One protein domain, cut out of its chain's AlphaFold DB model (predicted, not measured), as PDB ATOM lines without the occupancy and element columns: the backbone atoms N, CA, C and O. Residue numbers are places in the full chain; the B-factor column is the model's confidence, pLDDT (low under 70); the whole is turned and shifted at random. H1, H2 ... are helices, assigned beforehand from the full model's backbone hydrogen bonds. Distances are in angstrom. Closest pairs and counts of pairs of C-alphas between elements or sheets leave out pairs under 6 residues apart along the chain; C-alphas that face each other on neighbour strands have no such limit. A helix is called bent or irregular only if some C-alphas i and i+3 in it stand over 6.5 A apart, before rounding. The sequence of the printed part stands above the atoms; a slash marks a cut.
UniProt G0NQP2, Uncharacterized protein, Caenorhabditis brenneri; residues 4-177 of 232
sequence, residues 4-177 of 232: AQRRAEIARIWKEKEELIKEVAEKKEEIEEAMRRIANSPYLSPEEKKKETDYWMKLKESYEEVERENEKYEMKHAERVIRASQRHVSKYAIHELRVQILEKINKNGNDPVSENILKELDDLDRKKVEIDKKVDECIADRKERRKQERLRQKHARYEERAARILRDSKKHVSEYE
ATOM      1  N   ALA A   4     194.988 255.672 386.479       71.19
ATOM      2  CA  ALA A   4     194.807 256.981 385.855       71.19
ATOM      3  C   ALA A   4     196.127 257.766 385.740       71.19
ATOM      4  O   ALA A   4     196.441 258.284 384.670       71.19
ATOM      5  N   GLN A   5     196.949 257.783 386.797       62.62
ATOM      6  CA  GLN A   5     198.275 258.420 386.768       62.62
ATOM      7  C   GLN A   5     199.212 257.739 385.764       62.62
ATOM      8  O   GLN A   5     199.965 258.405 385.060       62.62
ATOM      9  N   ARG A   6     199.144 256.406 385.656       56.28
ATOM     10  CA  ARG A   6     199.954 255.650 384.694       56.28
ATOM     11  C   ARG A   6     199.544 255.953 383.245       56.28
ATOM     12  O   ARG A   6     200.420 256.122 382.404       56.28
ATOM     13  N   ARG A   7     198.240 256.052 382.957       59.25
ATOM     14  CA  ARG A   7     197.724 256.425 381.626       59.25
ATOM     15  C   ARG A   7     198.083 257.870 381.257       59.25
ATOM     16  O   ARG A   7     198.496 258.107 380.126       59.25
ATOM     17  N   ALA A   8     198.008 258.800 382.210       71.44
ATOM     18  CA  ALA A   8     198.410 260.193 382.008       71.44
ATOM     19  C   ALA A   8     199.915 260.337 381.711       71.44
ATOM     20  O   ALA A   8     200.295 261.057 380.791       71.44
ATOM     21  N   GLU A   9     200.770 259.600 382.426       64.69
ATOM     22  CA  GLU A   9     202.217 259.595 382.177       64.69
ATOM     23  C   GLU A   9     202.557 259.020 380.792       64.69
ATOM     24  O   GLU A   9     203.396 259.566 380.081       64.69
ATOM     25  N   ILE A  10     201.868 257.951 380.368       67.88
ATOM     26  CA  ILE A  10     202.018 257.389 379.015       67.88
ATOM     27  C   ILE A  10     201.621 258.425 377.959       67.88
ATOM     28  O   ILE A  10     202.360 258.617 376.997       67.88
ATOM     29  N   ALA A  11     200.496 259.118 378.145       68.19
ATOM     30  CA  ALA A  11     200.047 260.154 377.220       68.19
ATOM     31  C   ALA A  11     201.047 261.321 377.121       68.19
ATOM     32  O   ALA A  11     201.336 261.774 376.016       68.19
ATOM     33  N   ARG A  12     201.635 261.762 378.245       79.50
ATOM     34  CA  ARG A  12     202.678 262.805 378.251       79.50
ATOM     35  C   ARG A  12     203.913 262.370 377.460       79.50
ATOM     36  O   ARG A  12     204.367 263.092 376.583       79.50
ATOM     37  N   ILE A  13     204.393 261.155 377.723       67.75
ATOM     38  CA  ILE A  13     205.540 260.538 377.041       67.75
ATOM     39  C   ILE A  13     205.301 260.450 375.524       67.75
ATOM     40  O   ILE A  13     206.215 260.728 374.750       67.75
ATOM     41  N   TRP A  14     204.092 260.078 375.092       71.25
ATOM     42  CA  TRP A  14     203.725 260.043 373.672       71.25
ATOM     43  C   TRP A  14     203.696 261.429 373.034       71.25
ATOM     44  O   TRP A  14     204.188 261.576 371.919       71.25
ATOM     45  N   LYS A  15     203.179 262.433 373.744       77.75
ATOM     46  CA  LYS A  15     203.147 263.816 373.263       77.75
ATOM     47  C   LYS A  15     204.559 264.384 373.072       77.75
ATOM     48  O   LYS A  15     204.856 264.885 371.996       77.75
ATOM     49  N   GLU A  16     205.443 264.201 374.056       74.25
ATOM     50  CA  GLU A  16     206.863 264.589 373.959       74.25
ATOM     51  C   GLU A  16     207.555 263.912 372.759       74.25
ATOM     52  O   GLU A  16     208.340 264.530 372.044       74.25
ATOM     53  N   LYS A  17     207.239 262.635 372.487       70.75
ATOM     54  CA  LYS A  17     207.778 261.915 371.321       70.75
ATOM     55  C   LYS A  17     207.269 262.492 370.001       70.75
ATOM     56  O   LYS A  17     208.025 262.573 369.038       70.75
ATOM     57  N   GLU A  18     205.986 262.823 369.931       71.38
ATOM     58  CA  GLU A  18     205.383 263.390 368.726       71.38
ATOM     59  C   GLU A  18     205.970 264.772 368.406       71.38
ATOM     60  O   GLU A  18     206.236 265.062 367.242       71.38
ATOM     61  N   GLU A  19     206.234 265.582 369.433       79.75
ATOM     62  CA  GLU A  19     206.926 266.871 369.311       79.75
ATOM     63  C   GLU A  19     208.357 266.690 368.776       79.75
ATOM     64  O   GLU A  19     208.708 267.323 367.783       79.75
ATOM     65  N   LEU A  20     209.134 265.740 369.314       70.50
ATOM     66  CA  LEU A  20     210.478 265.426 368.801       70.50
ATOM     67  C   LEU A  20     210.468 264.936 367.344       70.50
ATOM     68  O   LEU A  20     211.349 265.283 366.563       70.50
ATOM     69  N   ILE A  21     209.483 264.121 366.952       71.00
ATOM     70  CA  ILE A  21     209.358 263.652 365.561       71.00
ATOM     71  C   ILE A  21     209.077 264.825 364.617       71.00
ATOM     72  O   ILE A  21     209.647 264.867 363.524       71.00
ATOM     73  N   LYS A  22     208.215 265.761 365.032       79.44
ATOM     74  CA  LYS A  22     207.916 266.975 364.261       79.44
ATOM     75  C   LYS A  22     209.156 267.850 364.123       79.44
ATOM     76  O   LYS A  22     209.511 268.189 363.003       79.44
ATOM     77  N   GLU A  23     209.875 268.092 365.215       77.69
ATOM     78  CA  GLU A  23     211.108 268.885 365.195       77.69
ATOM     79  C   GLU A  23     212.182 268.262 364.284       77.69
ATOM     80  O   GLU A  23     212.800 268.956 363.479       77.69
ATOM     81  N   VAL A  24     212.364 266.935 364.320       70.88
ATOM     82  CA  VAL A  24     213.269 266.234 363.388       70.88
ATOM     83  C   VAL A  24     212.840 266.431 361.933       70.88
ATOM     84  O   VAL A  24     213.700 266.597 361.065       70.88
ATOM     85  N   ALA A  25     211.540 266.369 361.640       73.31
ATOM     86  CA  ALA A  25     211.026 266.542 360.284       73.31
ATOM     87  C   ALA A  25     211.239 267.978 359.778       73.31
ATOM     88  O   ALA A  25     211.767 268.157 358.682       73.31
ATOM     89  N   GLU A  26     210.927 268.976 360.604       79.38
ATOM     90  CA  GLU A  26     211.138 270.396 360.302       79.38
ATOM     91  C   GLU A  26     212.625 270.697 360.067       79.38
ATOM     92  O   GLU A  26     212.996 271.293 359.058       79.38
ATOM     93  N   LYS A  27     213.517 270.186 360.926       75.12
ATOM     94  CA  LYS A  27     214.969 270.365 360.758       75.12
ATOM     95  C   LYS A  27     215.510 269.705 359.488       75.12
ATOM     96  O   LYS A  27     216.437 270.237 358.878       75.12
ATOM     97  N   LYS A  28     214.948 268.567 359.059       71.00
ATOM     98  CA  LYS A  28     215.303 267.951 357.765       71.00
ATOM     99  C   LYS A  28     214.899 268.831 356.594       71.00
ATOM    100  O   LYS A  28     215.687 268.980 355.664       71.00
ATOM    101  N   GLU A  29     213.705 269.407 356.647       77.94
ATOM    102  CA  GLU A  29     213.206 270.294 355.601       77.94
ATOM    103  C   GLU A  29     214.042 271.579 355.513       77.94
ATOM    104  O   GLU A  29     214.493 271.936 354.425       77.94
ATOM    105  N   GLU A  30     214.371 272.199 356.654       74.19
ATOM    106  CA  GLU A  30     215.278 273.354 356.727       74.19
ATOM    107  C   GLU A  30     216.652 273.048 356.104       74.19
ATOM    108  O   GLU A  30     217.200 273.859 355.350       74.19
ATOM    109  N   ILE A  31     217.201 271.859 356.386       69.75
ATOM    110  CA  ILE A  31     218.452 271.375 355.791       69.75
ATOM    111  C   ILE A  31     218.288 271.210 354.278       69.75
ATOM    112  O   ILE A  31     219.098 271.724 353.517       69.75
ATOM    113  N   GLU A  32     217.254 270.532 353.794       71.38
ATOM    114  CA  GLU A  32     217.066 270.324 352.353       71.38
ATOM    115  C   GLU A  32     216.842 271.631 351.580       71.38
ATOM    116  O   GLU A  32     217.329 271.786 350.452       71.38
ATOM    117  N   GLU A  33     216.123 272.585 352.167       73.75
ATOM    118  CA  GLU A  33     215.930 273.912 351.593       73.75
ATOM    119  C   GLU A  33     217.226 274.695 351.503       73.75
ATOM    120  O   GLU A  33     217.546 275.239 350.444       73.75
ATOM    121  N   ALA A  34     217.988 274.749 352.593       66.38
ATOM    122  CA  ALA A  34     219.266 275.424 352.573       66.38
ATOM    123  C   ALA A  34     220.175 274.763 351.509       66.38
ATOM    124  O   ALA A  34     220.924 275.453 350.808       66.38
ATOM    125  N   MET A  35     220.075 273.433 351.306       64.75
ATOM    126  CA  MET A  35     220.906 272.666 350.350       64.75
ATOM    127  C   MET A  35     220.579 273.055 348.925       64.75
ATOM    128  O   MET A  35     221.486 273.239 348.110       64.75
ATOM    129  N   ARG A  36     219.291 273.264 348.654       70.50
ATOM    130  CA  ARG A  36     218.817 273.836 347.397       70.50
ATOM    131  C   ARG A  36     219.305 275.272 347.205       70.50
ATOM    132  O   ARG A  36     219.710 275.603 346.093       70.50
ATOM    133  N   ARG A  37     219.336 276.108 348.251       66.62
ATOM    134  CA  ARG A  37     219.839 277.496 348.161       66.62
ATOM    135  C   ARG A  37     221.328 277.556 347.823       66.62
ATOM    136  O   ARG A  37     221.689 278.298 346.914       66.62
ATOM    137  N   ILE A  38     222.178 276.742 348.464       62.25
ATOM    138  CA  ILE A  38     223.600 276.658 348.076       62.25
ATOM    139  C   ILE A  38     223.734 276.148 346.641       62.25
ATOM    140  O   ILE A  38     224.464 276.739 345.847       62.25
ATOM    141  N   ALA A  39     223.062 275.040 346.310       63.12
ATOM    142  CA  ALA A  39     223.212 274.391 345.009       63.12
ATOM    143  C   ALA A  39     222.790 275.302 343.844       63.12
ATOM    144  O   ALA A  39     223.391 275.241 342.774       63.12
ATOM    145  N   ASN A  40     221.799 276.170 344.066       63.16
ATOM    146  CA  ASN A  40     221.261 277.077 343.055       63.16
ATOM    147  C   ASN A  40     221.903 278.472 343.052       63.16
ATOM    148  O   ASN A  40     221.484 279.308 342.253       63.16
ATOM    149  N   SER A  41     222.908 278.743 343.895       51.91
ATOM    150  CA  SER A  41     223.546 280.065 343.959       51.91
ATOM    151  C   SER A  41     225.025 280.043 343.540       51.91
ATOM    152  O   SER A  41     225.931 280.147 344.374       51.91
ATOM    153  N   PRO A  42     225.313 279.934 342.225       54.88
ATOM    154  CA  PRO A  42     226.684 279.951 341.714       54.88
ATOM    155  C   PRO A  42     227.402 281.307 341.889       54.88
ATOM    156  O   PRO A  42     228.630 281.351 341.796       54.88
ATOM    157  N   TYR A  43     226.679 282.391 342.216       56.06
ATOM    158  CA  TYR A  43     227.185 283.775 342.197       56.06
ATOM    159  C   TYR A  43     227.340 284.458 343.566       56.06
ATOM    160  O   TYR A  43     227.646 285.646 343.602       56.06
ATOM    161  N   LEU A  44     227.175 283.745 344.690       62.31
ATOM    162  CA  LEU A  44     227.423 284.342 346.011       62.31
ATOM    163  C   LEU A  44     228.875 284.816 346.134       62.31
ATOM    164  O   LEU A  44     229.816 284.086 345.781       62.31
ATOM    165  N   SER A  45     229.045 286.017 346.684       70.75
ATOM    166  CA  SER A  45     230.359 286.540 347.049       70.75
ATOM    167  C   SER A  45     231.048 285.602 348.059       70.75
ATOM    168  O   SER A  45     230.377 284.851 348.778       70.75
ATOM    169  N   PRO A  46     232.391 285.605 348.156       71.12
ATOM    170  CA  PRO A  46     233.112 284.779 349.129       71.12
ATOM    171  C   PRO A  46     232.627 284.961 350.578       71.12
ATOM    172  O   PRO A  46     232.625 284.012 351.361       71.12
ATOM    173  N   GLU A  47     232.172 286.165 350.923       73.38
ATOM    174  CA  GLU A  47     231.652 286.528 352.243       73.38
ATOM    175  C   GLU A  47     230.261 285.937 352.502       73.38
ATOM    176  O   GLU A  47     230.001 285.411 353.586       73.38
ATOM    177  N   GLU A  48     229.380 285.947 351.500       68.38
ATOM    178  CA  GLU A  48     228.063 285.308 351.577       68.38
ATOM    179  C   GLU A  48     228.176 283.783 351.579       68.38
ATOM    180  O   GLU A  48     227.506 283.127 352.372       68.38
ATOM    181  N   LYS A  49     229.093 283.209 350.788       67.12
ATOM    182  CA  LYS A  49     229.399 281.768 350.831       67.12
ATOM    183  C   LYS A  49     229.865 281.337 352.216       67.12
ATOM    184  O   LYS A  49     229.471 280.270 352.685       67.12
ATOM    185  N   LYS A  50     230.681 282.158 352.884       75.94
ATOM    186  CA  LYS A  50     231.136 281.888 354.252       75.94
ATOM    187  C   LYS A  50     229.982 281.949 355.255       75.94
ATOM    188  O   LYS A  50     229.822 281.007 356.020       75.94
ATOM    189  N   LYS A  51     229.146 282.994 355.208       77.25
ATOM    190  CA  LYS A  51     227.960 283.122 356.081       77.25
ATOM    191  C   LYS A  51     226.990 281.957 355.910       77.25
ATOM    192  O   LYS A  51     226.525 281.409 356.905       77.25
ATOM    193  N   GLU A  52     226.733 281.561 354.668       68.50
ATOM    194  CA  GLU A  52     225.888 280.415 354.356       68.50
ATOM    195  C   GLU A  52     226.527 279.144 354.937       68.50
ATOM    196  O   GLU A  52     225.907 278.449 355.732       68.50
ATOM    197  N   THR A  53     227.811 278.882 354.663       69.81
ATOM    198  CA  THR A  53     228.529 277.705 355.197       69.81
ATOM    199  C   THR A  53     228.517 277.643 356.732       69.81
ATOM    200  O   THR A  53     228.341 276.567 357.302       69.81
ATOM    201  N   ASP A  54     228.666 278.779 357.414       75.81
ATOM    202  CA  ASP A  54     228.612 278.854 358.876       75.81
ATOM    203  C   ASP A  54     227.194 278.592 359.411       75.81
ATOM    204  O   ASP A  54     227.028 277.871 360.399       75.81
ATOM    205  N   TYR A  55     226.160 279.129 358.750       77.75
ATOM    206  CA  TYR A  55     224.756 278.820 359.052       77.75
ATOM    207  C   TYR A  55     224.483 277.318 358.922       77.75
ATOM    208  O   TYR A  55     223.859 276.704 359.785       77.75
ATOM    209  N   TRP A  56     225.052 276.700 357.894       72.00
ATOM    210  CA  TRP A  56     224.932 275.276 357.639       72.00
ATOM    211  C   TRP A  56     225.599 274.373 358.645       72.00
ATOM    212  O   TRP A  56     225.025 273.351 359.021       72.00
ATOM    213  N   MET A  57     226.804 274.730 359.079       74.56
ATOM    214  CA  MET A  57     227.475 273.989 360.141       74.56
ATOM    215  C   MET A  57     226.636 274.020 361.420       74.56
ATOM    216  O   MET A  57     226.400 272.964 361.997       74.56
ATOM    217  N   LYS A  58     226.078 275.183 361.783       81.19
ATOM    218  CA  LYS A  58     225.191 275.317 362.949       81.19
ATOM    219  C   LYS A  58     223.896 274.517 362.811       81.19
ATOM    220  O   LYS A  58     223.491 273.839 363.749       81.19
ATOM    221  N   LEU A  59     223.251 274.568 361.644       74.44
ATOM    222  CA  LEU A  59     222.017 273.822 361.388       74.44
ATOM    223  C   LEU A  59     222.258 272.308 361.460       74.44
ATOM    224  O   LEU A  59     221.476 271.568 362.052       74.44
ATOM    225  N   LYS A  60     223.385 271.853 360.907       76.38
ATOM    226  CA  LYS A  60     223.810 270.458 360.975       76.38
ATOM    227  C   LYS A  60     224.107 270.017 362.411       76.38
ATOM    228  O   LYS A  60     223.689 268.930 362.792       76.38
ATOM    229  N   GLU A  61     224.807 270.834 363.195       77.94
ATOM    230  CA  GLU A  61     225.080 270.555 364.612       77.94
ATOM    231  C   GLU A  61     223.785 270.433 365.424       77.94
ATOM    232  O   GLU A  61     223.627 269.472 366.177       77.94
ATOM    233  N   SER A  62     222.832 271.348 365.208       79.44
ATOM    234  CA  SER A  62     221.503 271.300 365.829       79.44
ATOM    235  C   SER A  62     220.741 270.029 365.443       79.44
ATOM    236  O   SER A  62     220.207 269.342 366.309       79.44
ATOM    237  N   TYR A  63     220.753 269.647 364.167       73.12
ATOM    238  CA  TYR A  63     220.128 268.404 363.717       73.12
ATOM    239  C   TYR A  63     220.773 267.152 364.338       73.12
ATOM    240  O   TYR A  63     220.071 266.256 364.804       73.12
ATOM    241  N   GLU A  64     222.108 267.095 364.395       78.88
ATOM    242  CA  GLU A  64     222.839 265.998 365.044       78.88
ATOM    243  C   GLU A  64     222.583 265.945 366.564       78.88
ATOM    244  O   GLU A  64     222.698 264.886 367.184       78.88
ATOM    245  N   GLU A  65     222.251 267.065 367.204       84.00
ATOM    246  CA  GLU A  65     221.812 267.107 368.600       84.00
ATOM    247  C   GLU A  65     220.410 266.516 368.778       84.00
ATOM    248  O   GLU A  65     220.257 265.577 369.563       84.00
ATOM    249  N   VAL A  66     219.433 266.955 367.983       74.56
ATOM    250  CA  VAL A  66     218.061 266.424 368.031       74.56
ATOM    251  C   VAL A  66     218.032 264.923 367.701       74.56
ATOM    252  O   VAL A  66     217.367 264.147 368.393       74.56
ATOM    253  N   GLU A  67     218.808 264.456 366.712       76.81
ATOM    254  CA  GLU A  67     218.935 263.018 366.427       76.81
ATOM    255  C   GLU A  67     219.495 262.240 367.630       76.81
ATOM    256  O   GLU A  67     218.970 261.177 367.977       76.81
ATOM    257  N   ARG A  68     220.525 262.767 368.312       82.25
ATOM    258  CA  ARG A  68     221.094 262.134 369.516       82.25
ATOM    259  C   ARG A  68     220.078 262.052 370.653       82.25
ATOM    260  O   ARG A  68     220.049 261.045 371.371       82.25
ATOM    261  N   GLU A  69     219.262 263.083 370.843       80.88
ATOM    262  CA  GLU A  69     218.218 263.085 371.868       80.88
ATOM    263  C   GLU A  69     217.096 262.095 371.556       80.88
ATOM    264  O   GLU A  69     216.720 261.301 372.430       80.88
ATOM    265  N   ASN A  70     216.627 262.065 370.308       76.75
ATOM    266  CA  ASN A  70     215.611 261.117 369.865       76.75
ATOM    267  C   ASN A  70     216.090 259.661 370.027       76.75
ATOM    268  O   ASN A  70     215.392 258.825 370.603       76.75
ATOM    269  N   GLU A  71     217.330 259.351 369.638       78.06
ATOM    270  CA  GLU A  71     217.915 258.020 369.852       78.06
ATOM    271  C   GLU A  71     217.999 257.641 371.336       78.06
ATOM    272  O   GLU A  71     217.674 256.516 371.732       78.06
ATOM    273  N   LYS A  72     218.432 258.579 372.187       85.69
ATOM    274  CA  LYS A  72     218.494 258.373 373.640       85.69
ATOM    275  C   LYS A  72     217.108 258.067 374.199       85.69
ATOM    276  O   LYS A  72     216.978 257.202 375.072       85.69
ATOM    277  N   TYR A  73     216.081 258.748 373.699       77.62
ATOM    278  CA  TYR A  73     214.698 258.497 374.067       77.62
ATOM    279  C   TYR A  73     214.232 257.104 373.613       77.62
ATOM    280  O   TYR A  73     213.716 256.343 374.439       77.62
ATOM    281  N   GLU A  74     214.461 256.724 372.352       74.62
ATOM    282  CA  GLU A  74     214.096 255.401 371.825       74.62
ATOM    283  C   GLU A  74     214.744 254.265 372.620       74.62
ATOM    284  O   GLU A  74     214.079 253.290 372.980       74.62
ATOM    285  N   MET A  75     216.031 254.406 372.944       78.25
ATOM    286  CA  MET A  75     216.766 253.416 373.727       78.25
ATOM    287  C   MET A  75     216.201 253.286 375.141       78.25
ATOM    288  O   MET A  75     215.913 252.173 375.584       78.25
ATOM    289  N   LYS A  76     215.955 254.407 375.830       81.00
ATOM    290  CA  LYS A  76     215.312 254.397 377.155       81.00
ATOM    291  C   LYS A  76     213.902 253.811 377.108       81.00
ATOM    292  O   LYS A  76     213.468 253.156 378.055       81.00
ATOM    293  N   HIS A  77     213.146 254.071 376.046       75.56
ATOM    294  CA  HIS A  77     211.816 253.500 375.874       75.56
ATOM    295  C   HIS A  77     211.888 251.979 375.687       75.56
ATOM    296  O   HIS A  77     211.211 251.250 376.410       75.56
ATOM    297  N   ALA A  78     212.762 251.494 374.803       66.38
ATOM    298  CA  ALA A  78     212.965 250.066 374.579       66.38
ATOM    299  C   ALA A  78     213.414 249.333 375.854       66.38
ATOM    300  O   ALA A  78     212.853 248.294 376.192       66.38
ATOM    301  N   GLU A  79     214.364 249.897 376.606       74.56
ATOM    302  CA  GLU A  79     214.789 249.354 377.902       74.56
ATOM    303  C   GLU A  79     213.629 249.242 378.893       74.56
ATOM    304  O   GLU A  79     213.461 248.210 379.544       74.56
ATOM    305  N   ARG A  80     212.802 250.292 378.999       73.00
ATOM    306  CA  ARG A  80     211.626 250.288 379.879       73.00
ATOM    307  C   ARG A  80     210.636 249.197 379.491       73.00
ATOM    308  O   ARG A  80     210.133 248.521 380.384       73.00
ATOM    309  N   VAL A  81     210.382 249.004 378.197       67.69
ATOM    310  CA  VAL A  81     209.490 247.946 377.697       67.69
ATOM    311  C   VAL A  81     210.043 246.564 378.043       67.69
ATOM    312  O   VAL A  81     209.332 245.771 378.656       67.69
ATOM    313  N   ILE A  82     211.317 246.297 377.744       65.00
ATOM    314  CA  ILE A  82     211.957 245.004 378.033       65.00
ATOM    315  C   ILE A  82     211.903 244.699 379.542       65.00
ATOM    316  O   ILE A  82     211.458 243.622 379.943       65.00
ATOM    317  N   ARG A  83     212.274 245.664 380.398       71.19
ATOM    318  CA  ARG A  83     212.230 245.493 381.861       71.19
ATOM    319  C   ARG A  83     210.803 245.371 382.404       71.19
ATOM    320  O   ARG A  83     210.581 244.667 383.387       71.19
ATOM    321  N   ALA A  84     209.821 246.041 381.803       65.00
ATOM    322  CA  ALA A  84     208.418 245.893 382.192       65.00
ATOM    323  C   ALA A  84     207.898 244.482 381.880       65.00
ATOM    324  O   ALA A  84     207.279 243.864 382.749       65.00
ATOM    325  N   SER A  85     208.214 243.948 380.697       60.62
ATOM    326  CA  SER A  85     207.876 242.574 380.316       60.62
ATOM    327  C   SER A  85     208.539 241.547 381.238       60.62
ATOM    328  O   SER A  85     207.866 240.654 381.745       60.62
ATOM    329  N   GLN A  86     209.823 241.723 381.556       67.69
ATOM    330  CA  GLN A  86     210.552 240.890 382.522       67.69
ATOM    331  C   GLN A  86     209.890 240.883 383.909       67.69
ATOM    332  O   GLN A  86     209.685 239.822 384.504       67.69
ATOM    333  N   ARG A  87     209.529 242.064 384.436       67.00
ATOM    334  CA  ARG A  87     208.840 242.186 385.731       67.00
ATOM    335  C   ARG A  87     207.489 241.488 385.719       67.00
ATOM    336  O   ARG A  87     207.126 240.897 386.729       67.00
ATOM    337  N   HIS A  88     206.759 241.550 384.608       63.59
ATOM    338  CA  HIS A  88     205.485 240.853 384.466       63.59
ATOM    339  C   HIS A  88     205.678 239.332 384.530       63.59
ATOM    340  O   HIS A  88     205.014 238.664 385.315       63.59
ATOM    341  N   VAL A  89     206.644 238.787 383.786       60.38
ATOM    342  CA  VAL A  89     206.973 237.352 383.827       60.38
ATOM    343  C   VAL A  89     207.415 236.927 385.231       60.38
ATOM    344  O   VAL A  89     206.899 235.956 385.775       60.38
ATOM    345  N   SER A  90     208.304 237.691 385.868       64.38
ATOM    346  CA  SER A  90     208.803 237.374 387.213       64.38
ATOM    347  C   SER A  90     207.719 237.458 388.291       64.38
ATOM    348  O   SER A  90     207.667 236.616 389.186       64.38
ATOM    349  N   LYS A  91     206.851 238.477 388.231       64.00
ATOM    350  CA  LYS A  91     205.806 238.712 389.235       64.00
ATOM    351  C   LYS A  91     204.638 237.742 389.110       64.00
ATOM    352  O   LYS A  91     204.064 237.400 390.129       64.00
ATOM    353  N   TYR A  92     204.254 237.347 387.903       60.62
ATOM    354  CA  TYR A  92     203.081 236.490 387.732       60.62
ATOM    355  C   TYR A  92     203.482 235.024 387.611       60.62
ATOM    356  O   TYR A  92     203.003 234.213 388.382       60.62
ATOM    357  N   ALA A  93     204.446 234.668 386.762       61.09
ATOM    358  CA  ALA A  93     204.787 233.257 386.590       61.09
ATOM    359  C   ALA A  93     205.610 232.705 387.766       61.09
ATOM    360  O   ALA A  93     205.271 231.671 388.328       61.09
ATOM    361  N   ILE A  94     206.689 233.385 388.167       66.62
ATOM    362  CA  ILE A  94     207.631 232.823 389.154       66.62
ATOM    363  C   ILE A  94     207.110 232.991 390.586       66.62
ATOM    364  O   ILE A  94     207.192 232.067 391.393       66.62
ATOM    365  N   HIS A  95     206.556 234.159 390.918       70.81
ATOM    366  CA  HIS A  95     206.049 234.410 392.268       70.81
ATOM    367  C   HIS A  95     204.774 233.616 392.589       70.81
ATOM    368  O   HIS A  95     204.680 233.101 393.697       70.81
ATOM    369  N   GLU A  96     203.827 233.454 391.655       70.44
ATOM    370  CA  GLU A  96     202.637 232.622 391.912       70.44
ATOM    371  C   GLU A  96     203.020 231.154 392.116       70.44
ATOM    372  O   GLU A  96     202.547 230.533 393.066       70.44
ATOM    373  N   LEU A  97     203.945 230.622 391.306       69.88
ATOM    374  CA  LEU A  97     204.493 229.277 391.512       69.88
ATOM    375  C   LEU A  97     205.165 229.147 392.883       69.88
ATOM    376  O   LEU A  97     204.939 228.168 393.591       69.88
ATOM    377  N   ARG A  98     205.934 230.159 393.303       70.62
ATOM    378  CA  ARG A  98     206.569 230.197 394.627       70.62
ATOM    379  C   ARG A  98     205.552 230.181 395.765       70.62
ATOM    380  O   ARG A  98     205.747 229.444 396.725       70.62
ATOM    381  N   VAL A  99     204.475 230.961 395.669       77.94
ATOM    382  CA  VAL A  99     203.402 230.969 396.675       77.94
ATOM    383  C   VAL A  99     202.712 229.606 396.737       77.94
ATOM    384  O   VAL A  99     202.603 229.041 397.821       77.94
ATOM    385  N   GLN A 100     202.347 229.025 395.589       75.19
ATOM    386  CA  GLN A 100     201.727 227.695 395.525       75.19
ATOM    387  C   GLN A 100     202.620 226.605 396.129       75.19
ATOM    388  O   GLN A 100     202.139 225.695 396.805       75.19
ATOM    389  N   ILE A 101     203.926 226.688 395.885       71.75
ATOM    390  CA  ILE A 101     204.908 225.772 396.452       71.75
ATOM    391  C   ILE A 101     204.991 225.934 397.982       71.75
ATOM    392  O   ILE A 101     204.908 224.943 398.710       71.75
ATOM    393  N   LEU A 102     205.110 227.164 398.489       74.19
ATOM    394  CA  LEU A 102     205.179 227.423 399.931       74.19
ATOM    395  C   LEU A 102     203.895 226.992 400.658       74.19
ATOM    396  O   LEU A 102     203.965 226.440 401.754       74.19
ATOM    397  N   GLU A 103     202.728 227.169 400.036       80.00
ATOM    398  CA  GLU A 103     201.452 226.667 400.558       80.00
ATOM    399  C   GLU A 103     201.408 225.135 400.644       80.00
ATOM    400  O   GLU A 103     200.824 224.597 401.587       80.00
ATOM    401  N   LYS A 104     202.032 224.417 399.699       72.56
ATOM    402  CA  LYS A 104     202.158 222.949 399.757       72.56
ATOM    403  C   LYS A 104     203.076 222.499 400.893       72.56
ATOM    404  O   LYS A 104     202.710 221.578 401.616       72.56
ATOM    405  N   ILE A 105     204.220 223.164 401.091       70.06
ATOM    406  CA  ILE A 105     205.136 222.876 402.213       70.06
ATOM    407  C   ILE A 105     204.414 223.084 403.550       70.06
ATOM    408  O   ILE A 105     204.462 222.222 404.425       70.06
ATOM    409  N   ASN A 106     203.685 224.196 403.688       75.31
ATOM    410  CA  ASN A 106     202.972 224.526 404.922       75.31
ATOM    411  C   ASN A 106     201.865 223.508 405.268       75.31
ATOM    412  O   ASN A 106     201.545 223.319 406.437       75.31
ATOM    413  N   LYS A 107     201.286 222.831 404.264       76.69
ATOM    414  CA  LYS A 107     200.270 221.781 404.462       76.69
ATOM    415  C   LYS A 107     200.859 220.404 404.786       76.69
ATOM    416  O   LYS A 107     200.189 219.631 405.463       76.69
ATOM    417  N   ASN A 108     202.071 220.102 404.318       69.25
ATOM    418  CA  ASN A 108     202.645 218.751 404.381       69.25
ATOM    419  C   ASN A 108     203.710 218.561 405.482       69.25
ATOM    420  O   ASN A 108     204.095 217.429 405.753       69.25
ATOM    421  N   GLY A 109     204.180 219.625 406.143       64.44
ATOM    422  CA  GLY A 109     205.208 219.525 407.193       64.44
ATOM    423  C   GLY A 109     206.597 219.126 406.663       64.44
ATOM    424  O   GLY A 109     206.840 219.139 405.458       64.44
ATOM    425  N   ASN A 110     207.539 218.791 407.557       60.91
ATOM    426  CA  ASN A 110     208.946 218.466 407.238       60.91
ATOM    427  C   ASN A 110     209.140 217.041 406.663       60.91
ATOM    428  O   ASN A 110     210.026 216.300 407.083       60.91
ATOM    429  N   ASP A 111     208.297 216.644 405.714       60.31
ATOM    430  CA  ASP A 111     208.409 215.367 405.010       60.31
ATOM    431  C   ASP A 111     209.507 215.418 403.919       60.31
ATOM    432  O   ASP A 111     209.813 216.501 403.412       60.31
ATOM    433  N   PRO A 112     210.058 214.278 403.452       60.22
ATOM    434  CA  PRO A 112     211.024 214.220 402.339       60.22
ATOM    435  C   PRO A 112     210.519 214.890 401.048       60.22
ATOM    436  O   PRO A 112     211.291 215.359 400.211       60.22
ATOM    437  N   VAL A 113     209.194 214.967 400.896       60.62
ATOM    438  CA  VAL A 113     208.509 215.691 399.820       60.62
ATOM    439  C   VAL A 113     208.820 217.193 399.882       60.62
ATOM    440  O   VAL A 113     209.059 217.809 398.847       60.62
ATOM    441  N   SER A 114     208.898 217.776 401.077       62.38
ATOM    442  CA  SER A 114     209.202 219.195 401.289       62.38
ATOM    443  C   SER A 114     210.649 219.549 400.925       62.38
ATOM    444  O   SER A 114     210.903 220.658 400.460       62.38
ATOM    445  N   GLU A 115     211.587 218.607 401.039       66.69
ATOM    446  CA  GLU A 115     212.994 218.805 400.659       66.69
ATOM    447  C   GLU A 115     213.184 218.870 399.131       66.69
ATOM    448  O   GLU A 115     213.925 219.711 398.620       66.69
ATOM    449  N   ASN A 116     212.448 218.048 398.372       70.69
ATOM    450  CA  ASN A 116     212.397 218.157 396.909       70.69
ATOM    451  C   ASN A 116     211.708 219.449 396.451       70.69
ATOM    452  O   ASN A 116     212.158 220.087 395.503       70.69
ATOM    453  N   ILE A 117     210.661 219.872 397.157       65.12
ATOM    454  CA  ILE A 117     209.948 221.113 396.855       65.12
ATOM    455  C   ILE A 117     210.829 222.358 397.122       65.12
ATOM    456  O   ILE A 117     210.778 223.329 396.364       65.12
ATOM    457  N   LEU A 118     211.683 222.339 398.152       69.44
ATOM    458  CA  LEU A 118     212.673 223.401 398.391       69.44
ATOM    459  C   LEU A 118     213.720 223.481 397.267       69.44
ATOM    460  O   LEU A 118     214.082 224.579 396.850       69.44
ATOM    461  N   LYS A 119     214.147 222.340 396.709       78.38
ATOM    462  CA  LYS A 119     215.026 222.333 395.524       78.38
ATOM    463  C   LYS A 119     214.351 222.947 394.295       78.38
ATOM    464  O   LYS A 119     215.000 223.693 393.567       78.38
ATOM    465  N   GLU A 120     213.058 222.687 394.085       71.00
ATOM    466  CA  GLU A 120     212.289 223.315 392.999       71.00
ATOM    467  C   GLU A 120     212.193 224.844 393.160       71.00
ATOM    468  O   GLU A 120     212.273 225.575 392.169       71.00
ATOM    469  N   LEU A 121     212.073 225.348 394.395       72.06
ATOM    470  CA  LEU A 121     212.136 226.786 394.689       72.06
ATOM    471  C   LEU A 121     213.499 227.389 394.348       72.06
ATOM    472  O   LEU A 121     213.556 228.427 393.685       72.06
ATOM    473  N   ASP A 122     214.581 226.734 394.763       79.00
ATOM    474  CA  ASP A 122     215.940 227.180 394.451       79.00
ATOM    475  C   ASP A 122     216.193 227.191 392.935       79.00
ATOM    476  O   ASP A 122     216.824 228.110 392.409       79.00
ATOM    477  N   ASP A 123     215.668 226.204 392.202       81.69
ATOM    478  CA  ASP A 123     215.727 226.162 390.739       81.69
ATOM    479  C   ASP A 123     214.945 227.302 390.078       81.69
ATOM    480  O   ASP A 123     215.401 227.864 389.076       81.69
ATOM    481  N   LEU A 124     213.784 227.674 390.619       74.19
ATOM    482  CA  LEU A 124     213.013 228.824 390.141       74.19
ATOM    483  C   LEU A 124     213.751 230.146 390.379       74.19
ATOM    484  O   LEU A 124     213.803 230.986 389.475       74.19
ATOM    485  N   ASP A 125     214.363 230.318 391.551       77.75
ATOM    486  CA  ASP A 125     215.159 231.506 391.866       77.75
ATOM    487  C   ASP A 125     216.421 231.583 390.979       77.75
ATOM    488  O   ASP A 125     216.731 232.654 390.448       77.75
ATOM    489  N   ARG A 126     217.087 230.451 390.695       82.38
ATOM    490  CA  ARG A 126     218.185 230.373 389.708       82.38
ATOM    491  C   ARG A 126     217.736 230.773 388.300       82.38
ATOM    492  O   ARG A 126     218.381 231.607 387.663       82.38
ATOM    493  N   LYS A 127     216.617 230.223 387.818       78.19
ATOM    494  CA  LYS A 127     216.057 230.549 386.492       78.19
ATOM    495  C   LYS A 127     215.691 232.025 386.372       78.19
ATOM    496  O   LYS A 127     215.901 232.618 385.317       78.19
ATOM    497  N   LYS A 128     215.183 232.642 387.442       76.94
ATOM    498  CA  LYS A 128     214.915 234.084 387.477       76.94
ATOM    499  C   LYS A 128     216.190 234.897 387.251       76.94
ATOM    500  O   LYS A 128     216.197 235.774 386.396       76.94
ATOM    501  N   VAL A 129     217.270 234.578 387.967       81.38
ATOM    502  CA  VAL A 129     218.568 235.257 387.794       81.38
ATOM    503  C   VAL A 129     219.098 235.088 386.365       81.38
ATOM    504  O   VAL A 129     219.610 236.038 385.778       81.38
ATOM    505  N   GLU A 130     218.936 233.904 385.769       80.69
ATOM    506  CA  GLU A 130     219.325 233.659 384.374       80.69
ATOM    507  C   GLU A 130     218.508 234.506 383.381       80.69
ATOM    508  O   GLU A 130     219.065 235.077 382.441       80.69
ATOM    509  N   ILE A 131     217.194 234.627 383.594       73.88
ATOM    510  CA  ILE A 131     216.318 235.495 382.792       73.88
ATOM    511  C   ILE A 131     216.740 236.961 382.934       73.88
ATOM    512  O   ILE A 131     216.836 237.663 381.927       73.88
ATOM    513  N   ASP A 132     217.020 237.416 384.156       73.75
ATOM    514  CA  ASP A 132     217.467 238.782 384.429       73.75
ATOM    515  C   ASP A 132     218.771 239.090 383.671       73.75
ATOM    516  O   ASP A 132     218.872 240.118 382.997       73.75
ATOM    517  N   LYS A 133     219.720 238.145 383.672       83.00
ATOM    518  CA  LYS A 133     220.968 238.248 382.905       83.00
ATOM    519  C   LYS A 133     220.717 238.336 381.395       83.00
ATOM    520  O   LYS A 133     221.255 239.229 380.743       83.00
ATOM    521  N   LYS A 134     219.861 237.471 380.836       77.00
ATOM    522  CA  LYS A 134     219.498 237.501 379.402       77.00
ATOM    523  C   LYS A 134     218.820 238.811 378.999       77.00
ATOM    524  O   LYS A 134     218.975 239.273 377.870       77.00
ATOM    525  N   VAL A 135     218.061 239.425 379.906       72.38
ATOM    526  CA  VAL A 135     217.465 240.746 379.674       72.38
ATOM    527  C   VAL A 135     218.535 241.828 379.584       72.38
ATOM    528  O   VAL A 135     218.484 242.647 378.664       72.38
ATOM    529  N   ASP A 136     219.505 241.831 380.495       78.75
ATOM    530  CA  ASP A 136     220.599 242.799 380.450       78.75
ATOM    531  C   ASP A 136     221.480 242.601 379.198       78.75
ATOM    532  O   ASP A 136     221.823 243.586 378.539       78.75
ATOM    533  N   GLU A 137     221.746 241.354 378.794       79.88
ATOM    534  CA  GLU A 137     222.407 241.014 377.523       79.88
ATOM    535  C   GLU A 137     221.613 241.538 376.313       79.88
ATOM    536  O   GLU A 137     222.167 242.215 375.452       79.88
ATOM    537  N   CYS A 138     220.293 241.336 376.277       73.19
ATOM    538  CA  CYS A 138     219.426 241.843 375.206       73.19
ATOM    539  C   CYS A 138     219.449 243.382 375.101       73.19
ATOM    540  O   CYS A 138     219.469 243.949 374.001       73.19
ATOM    541  N   ILE A 139     219.475 244.080 376.241       74.31
ATOM    542  CA  ILE A 139     219.609 245.543 376.287       74.31
ATOM    543  C   ILE A 139     220.977 245.977 375.740       74.31
ATOM    544  O   ILE A 139     221.048 246.930 374.955       74.31
ATOM    545  N   ALA A 140     222.053 245.293 376.135       79.75
ATOM    546  CA  ALA A 140     223.409 245.574 375.669       79.75
ATOM    547  C   ALA A 140     223.555 245.330 374.158       79.75
ATOM    548  O   ALA A 140     224.006 246.218 373.432       79.75
ATOM    549  N   ASP A 141     223.064 244.198 373.658       82.44
ATOM    550  CA  ASP A 141     223.049 243.857 372.234       82.44
ATOM    551  C   ASP A 141     222.304 244.895 371.399       82.44
ATOM    552  O   ASP A 141     222.713 245.234 370.285       82.44
ATOM    553  N   ARG A 142     221.186 245.417 371.915       77.19
ATOM    554  CA  ARG A 142     220.416 246.455 371.225       77.19
ATOM    555  C   ARG A 142     221.187 247.773 371.153       77.19
ATOM    556  O   ARG A 142     221.156 248.429 370.110       77.19
ATOM    557  N   LYS A 143     221.896 248.149 372.226       78.50
ATOM    558  CA  LYS A 143     222.791 249.322 372.235       78.50
ATOM    559  C   LYS A 143     223.902 249.176 371.205       78.50
ATOM    560  O   LYS A 143     224.148 250.112 370.443       78.50
ATOM    561  N   GLU A 144     224.539 248.011 371.161       83.88
ATOM    562  CA  GLU A 144     225.648 247.760 370.246       83.88
ATOM    563  C   GLU A 144     225.175 247.734 368.787       83.88
ATOM    564  O   GLU A 144     225.765 248.404 367.940       83.88
ATOM    565  N   ARG A 145     224.040 247.087 368.489       79.44
ATOM    566  CA  ARG A 145     223.440 247.116 367.145       79.44
ATOM    567  C   ARG A 145     223.149 248.537 366.663       79.44
ATOM    568  O   ARG A 145     223.520 248.876 365.543       79.44
ATOM    569  N   ARG A 146     222.562 249.392 367.509       77.88
ATOM    570  CA  ARG A 146     222.333 250.811 367.171       77.88
ATOM    571  C   ARG A 146     223.640 251.574 366.947       77.88
ATOM    572  O   ARG A 146     223.741 252.378 366.024       77.88
ATOM    573  N   LYS A 147     224.670 251.316 367.756       82.00
ATOM    574  CA  LYS A 147     226.001 251.912 367.567       82.00
ATOM    575  C   LYS A 147     226.618 251.510 366.223       82.00
ATOM    576  O   LYS A 147     227.121 252.380 365.516       82.00
ATOM    577  N   GLN A 148     226.548 250.232 365.855       80.56
ATOM    578  CA  GLN A 148     227.043 249.740 364.567       80.56
ATOM    579  C   GLN A 148     226.242 250.297 363.388       80.56
ATOM    580  O   GLN A 148     226.829 250.674 362.376       80.56
ATOM    581  N   GLU A 149     224.921 250.400 363.520       83.44
ATOM    582  CA  GLU A 149     224.050 250.995 362.505       83.44
ATOM    583  C   GLU A 149     224.431 252.457 362.221       83.44
ATOM    584  O   GLU A 149     224.603 252.823 361.058       83.44
ATOM    585  N   ARG A 150     224.705 253.260 363.260       76.56
ATOM    586  CA  ARG A 150     225.223 254.633 363.102       76.56
ATOM    587  C   ARG A 150     226.549 254.685 362.359       76.56
ATOM    588  O   ARG A 150     226.728 255.518 361.472       76.56
ATOM    589  N   LEU A 151     227.486 253.804 362.709       75.94
ATOM    590  CA  LEU A 151     228.776 253.734 362.022       75.94
ATOM    591  C   LEU A 151     228.581 253.398 360.541       75.94
ATOM    592  O   LEU A 151     229.142 254.086 359.692       75.94
ATOM    593  N   ARG A 152     227.728 252.418 360.219       80.81
ATOM    594  CA  ARG A 152     227.409 252.052 358.831       80.81
ATOM    595  C   ARG A 152     226.778 253.207 358.060       80.81
ATOM    596  O   ARG A 152     227.224 253.498 356.957       80.81
ATOM    597  N   GLN A 153     225.801 253.902 358.638       77.50
ATOM    598  CA  GLN A 153     225.183 255.069 357.998       77.50
ATOM    599  C   GLN A 153     226.194 256.200 357.775       77.50
ATOM    600  O   GLN A 153     226.203 256.825 356.714       77.50
ATOM    601  N   LYS A 154     227.086 256.443 358.742       74.44
ATOM    602  CA  LYS A 154     228.152 257.442 358.619       74.44
ATOM    603  C   LYS A 154     229.135 257.077 357.500       74.44
ATOM    604  O   LYS A 154     229.453 257.935 356.681       74.44
ATOM    605  N   HIS A 155     229.567 255.817 357.433       66.81
ATOM    606  CA  HIS A 155     230.410 255.302 356.350       66.81
ATOM    607  C   HIS A 155     229.724 255.426 354.984       66.81
ATOM    608  O   HIS A 155     230.319 255.991 354.073       66.81
ATOM    609  N   ALA A 156     228.456 255.024 354.869       74.25
ATOM    610  CA  ALA A 156     227.689 255.136 353.628       74.25
ATOM    611  C   ALA A 156     227.594 256.590 353.129       74.25
ATOM    612  O   ALA A 156     227.805 256.856 351.948       74.25
ATOM    613  N   ARG A 157     227.363 257.560 354.030       71.31
ATOM    614  CA  ARG A 157     227.367 258.993 353.675       71.31
ATOM    615  C   ARG A 157     228.738 259.464 353.172       71.31
ATOM    616  O   ARG A 157     228.803 260.282 352.254       71.31
ATOM    617  N   TYR A 158     229.837 258.977 353.756       67.31
ATOM    618  CA  TYR A 158     231.184 259.305 353.277       67.31
ATOM    619  C   TYR A 158     231.480 258.690 351.908       67.31
ATOM    620  O   TYR A 158     232.011 259.387 351.044       67.31
ATOM    621  N   GLU A 159     231.107 257.430 351.692       68.69
ATOM    622  CA  GLU A 159     231.273 256.737 350.411       68.69
ATOM    623  C   GLU A 159     230.468 257.412 349.298       68.69
ATOM    624  O   GLU A 159     231.007 257.692 348.226       68.69
ATOM    625  N   GLU A 160     229.207 257.770 349.560       70.88
ATOM    626  CA  GLU A 160     228.371 258.482 348.592       70.88
ATOM    627  C   GLU A 160     228.959 259.860 348.244       70.88
ATOM    628  O   GLU A 160     228.995 260.258 347.074       70.88
ATOM    629  N   ARG A 161     229.477 260.583 349.247       65.75
ATOM    630  CA  ARG A 161     230.139 261.878 349.044       65.75
ATOM    631  C   ARG A 161     231.419 261.734 348.219       65.75
ATOM    632  O   ARG A 161     231.619 262.517 347.291       65.75
ATOM    633  N   ALA A 162     232.253 260.740 348.515       60.75
ATOM    634  CA  ALA A 162     233.462 260.453 347.746       60.75
ATOM    635  C   ALA A 162     233.125 260.090 346.288       60.75
ATOM    636  O   ALA A 162     233.712 260.644 345.357       60.75
ATOM    637  N   ALA A 163     232.111 259.246 346.073       67.56
ATOM    638  CA  ALA A 163     231.632 258.882 344.742       67.56
ATOM    639  C   ALA A 163     231.078 260.089 343.964       67.56
ATOM    640  O   ALA A 163     231.263 260.186 342.750       67.56
ATOM    641  N   ARG A 164     230.410 261.033 344.639       67.00
ATOM    642  CA  ARG A 164     229.933 262.283 344.029       67.00
ATOM    643  C   ARG A 164     231.094 263.161 343.554       67.00
ATOM    644  O   ARG A 164     231.121 263.513 342.381       67.00
ATOM    645  N   ILE A 165     232.094 263.391 344.406       63.41
ATOM    646  CA  ILE A 165     233.301 264.166 344.057       63.41
ATOM    647  C   ILE A 165     234.046 263.533 342.869       63.41
ATOM    648  O   ILE A 165     234.474 264.231 341.949       63.41
ATOM    649  N   LEU A 166     234.164 262.201 342.842       62.41
ATOM    650  CA  LEU A 166     234.781 261.476 341.726       62.41
ATOM    651  C   LEU A 166     233.986 261.600 340.415       62.41
ATOM    652  O   LEU A 166     234.578 261.632 339.338       62.41
ATOM    653  N   ARG A 167     232.651 261.684 340.470       67.88
ATOM    654  CA  ARG A 167     231.819 261.916 339.275       67.88
ATOM    655  C   ARG A 167     231.940 263.346 338.760       67.88
ATOM    656  O   ARG A 167     232.076 263.534 337.554       67.88
ATOM    657  N   ASP A 168     231.919 264.330 339.651       61.88
ATOM    658  CA  ASP A 168     231.984 265.745 339.274       61.88
ATOM    659  C   ASP A 168     233.370 266.117 338.725       61.88
ATOM    660  O   ASP A 168     233.476 266.802 337.709       61.88
ATOM    661  N   SER A 169     234.442 265.562 339.303       54.22
ATOM    662  CA  SER A 169     235.798 265.697 338.751       54.22
ATOM    663  C   SER A 169     235.935 265.072 337.358       54.22
ATOM    664  O   SER A 169     236.494 265.706 336.465       54.22
ATOM    665  N   LYS A 170     235.364 263.881 337.117       57.09
ATOM    666  CA  LYS A 170     235.345 263.259 335.777       57.09
ATOM    667  C   LYS A 170     234.579 264.087 334.742       57.09
ATOM    668  O   LYS A 170     235.017 264.175 333.598       57.09
ATOM    669  N   LYS A 171     233.462 264.714 335.130       56.12
ATOM    670  CA  LYS A 171     232.721 265.628 334.244       56.12
ATOM    671  C   LYS A 171     233.563 266.844 333.862       56.12
ATOM    672  O   LYS A 171     233.663 267.136 332.673       56.12
ATOM    673  N   HIS A 172     234.224 267.479 334.830       49.47
ATOM    674  CA  HIS A 172     235.080 268.634 334.558       49.47
ATOM    675  C   HIS A 172     236.272 268.299 333.656       49.47
ATOM    676  O   HIS A 172     236.556 269.066 332.745       49.47
ATOM    677  N   VAL A 173     236.922 267.141 333.819       45.97
ATOM    678  CA  VAL A 173     238.000 266.714 332.902       45.97
ATOM    679  C   VAL A 173     237.479 266.573 331.461       45.97
ATOM    680  O   VAL A 173     238.105 267.081 330.534       45.97
ATOM    681  N   SER A 174     236.282 266.007 331.270       47.03
ATOM    682  CA  SER A 174     235.677 265.861 329.933       47.03
ATOM    683  C   SER A 174     235.264 267.187 329.270       47.03
ATOM    684  O   SER A 174     235.141 267.255 328.047       47.03
ATOM    685  N   GLU A 175     235.037 268.247 330.053       45.97
ATOM    686  CA  GLU A 175     234.736 269.592 329.541       45.97
ATOM    687  C   GLU A 175     235.999 270.330 329.073       45.97
ATOM    688  O   GLU A 175     235.924 271.118 328.128       45.97
ATOM    689  N   TYR A 176     237.159 270.047 329.678       45.16
ATOM    690  CA  TYR A 176     238.452 270.586 329.240       45.16
ATOM    691  C   TYR A 176     238.985 269.889 327.984       45.16
ATOM    692  O   TYR A 176     239.543 270.559 327.119       45.16
ATOM    693  N   GLU A 177     238.747 268.586 327.819       44.84
ATOM    694  CA  GLU A 177     239.148 267.841 326.611       44.84
ATOM    695  C   GLU A 177     238.334 268.215 325.356       44.84
ATOM    696  O   GLU A 177     238.768 267.959 324.235       44.84
TER     697      GLU A 177
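This is residues 4 to 177 of the 232 residues of an uncharacterized protein of Caenorhabditis brenneri (UniProt G0NQP2). Three long helices fold back and forth as a thin, open zigzag: H2 runs between the other two, H1 packs on residues 52 to 70 of H2, and H3 folds back over the end of H2 in a long helical hairpin. The free ends splay away from H2, so that residues 4 to 12 of H1 and residues 147 to 177, of which 147 to 176 belong to H3, stick out. The printed part has 174 residues with three named helices in the order H1, H2, H3 and no named strand; its class is all helix. It is extended, with a radius of gyration of the C-alphas of 28.8 A, and its outline is a rod spanning 98 by 43 by 19 A.

Find C-alpha 4 at (194.807, 256.981, 385.855); from there H1, residues 4 to 39, runs 52.7 A to Ala 39. Next look at C-alpha 46 at (233.112, 284.779, 349.129), where H2, residues 46 to 108, begins; it reaches Asn 108 after 91.3 A. H2 is neither bent nor irregular, but only just: C-alphas 91 and 94 are 6.2 A apart. H3, residues 112 to 176, is the longest helix with 65 residues and runs 96.3 A from Pro 112 to C-alpha 176 at (238.452, 270.586, 329.240).

Start with H1 and H2, a helical hairpin: they touch, and the closest C-alphas are those of Lys 27 and Tyr 63, 6.3 A apart. Their lines stand at a shallow tilt of 25 degrees, opposite ways, and H2 touches H1 with residues 52 to 70 alone. Go on to H2 and H3, also a helical hairpin: they touch, with the C-alphas of Ile 105 and Ser 114 closest at 5.6 A. Their tilt is shallow, 16 degrees, opposite ways, and H3 touches H2 with residues 114 to 143 alone. H1 and H3 are apart. In H1 and H3 every O i to N i+4 pair is within hydrogen-bond range; in H2 it is 57 of 59.

The two C-alphas farthest apart are those of Gly 109 and Glu 177, at 99.9 A. The printed part has no cut. The link from H1 to H2, six residues, is short, and the link from H2 to H3, three residues, is tight. Look in the B-factor column for the pLDDT: its mean over the printed part is 70.8, and 67 residues are under 70, among them residues 37 to 44, 84 to 94, 108 to 115 and 161 to 177.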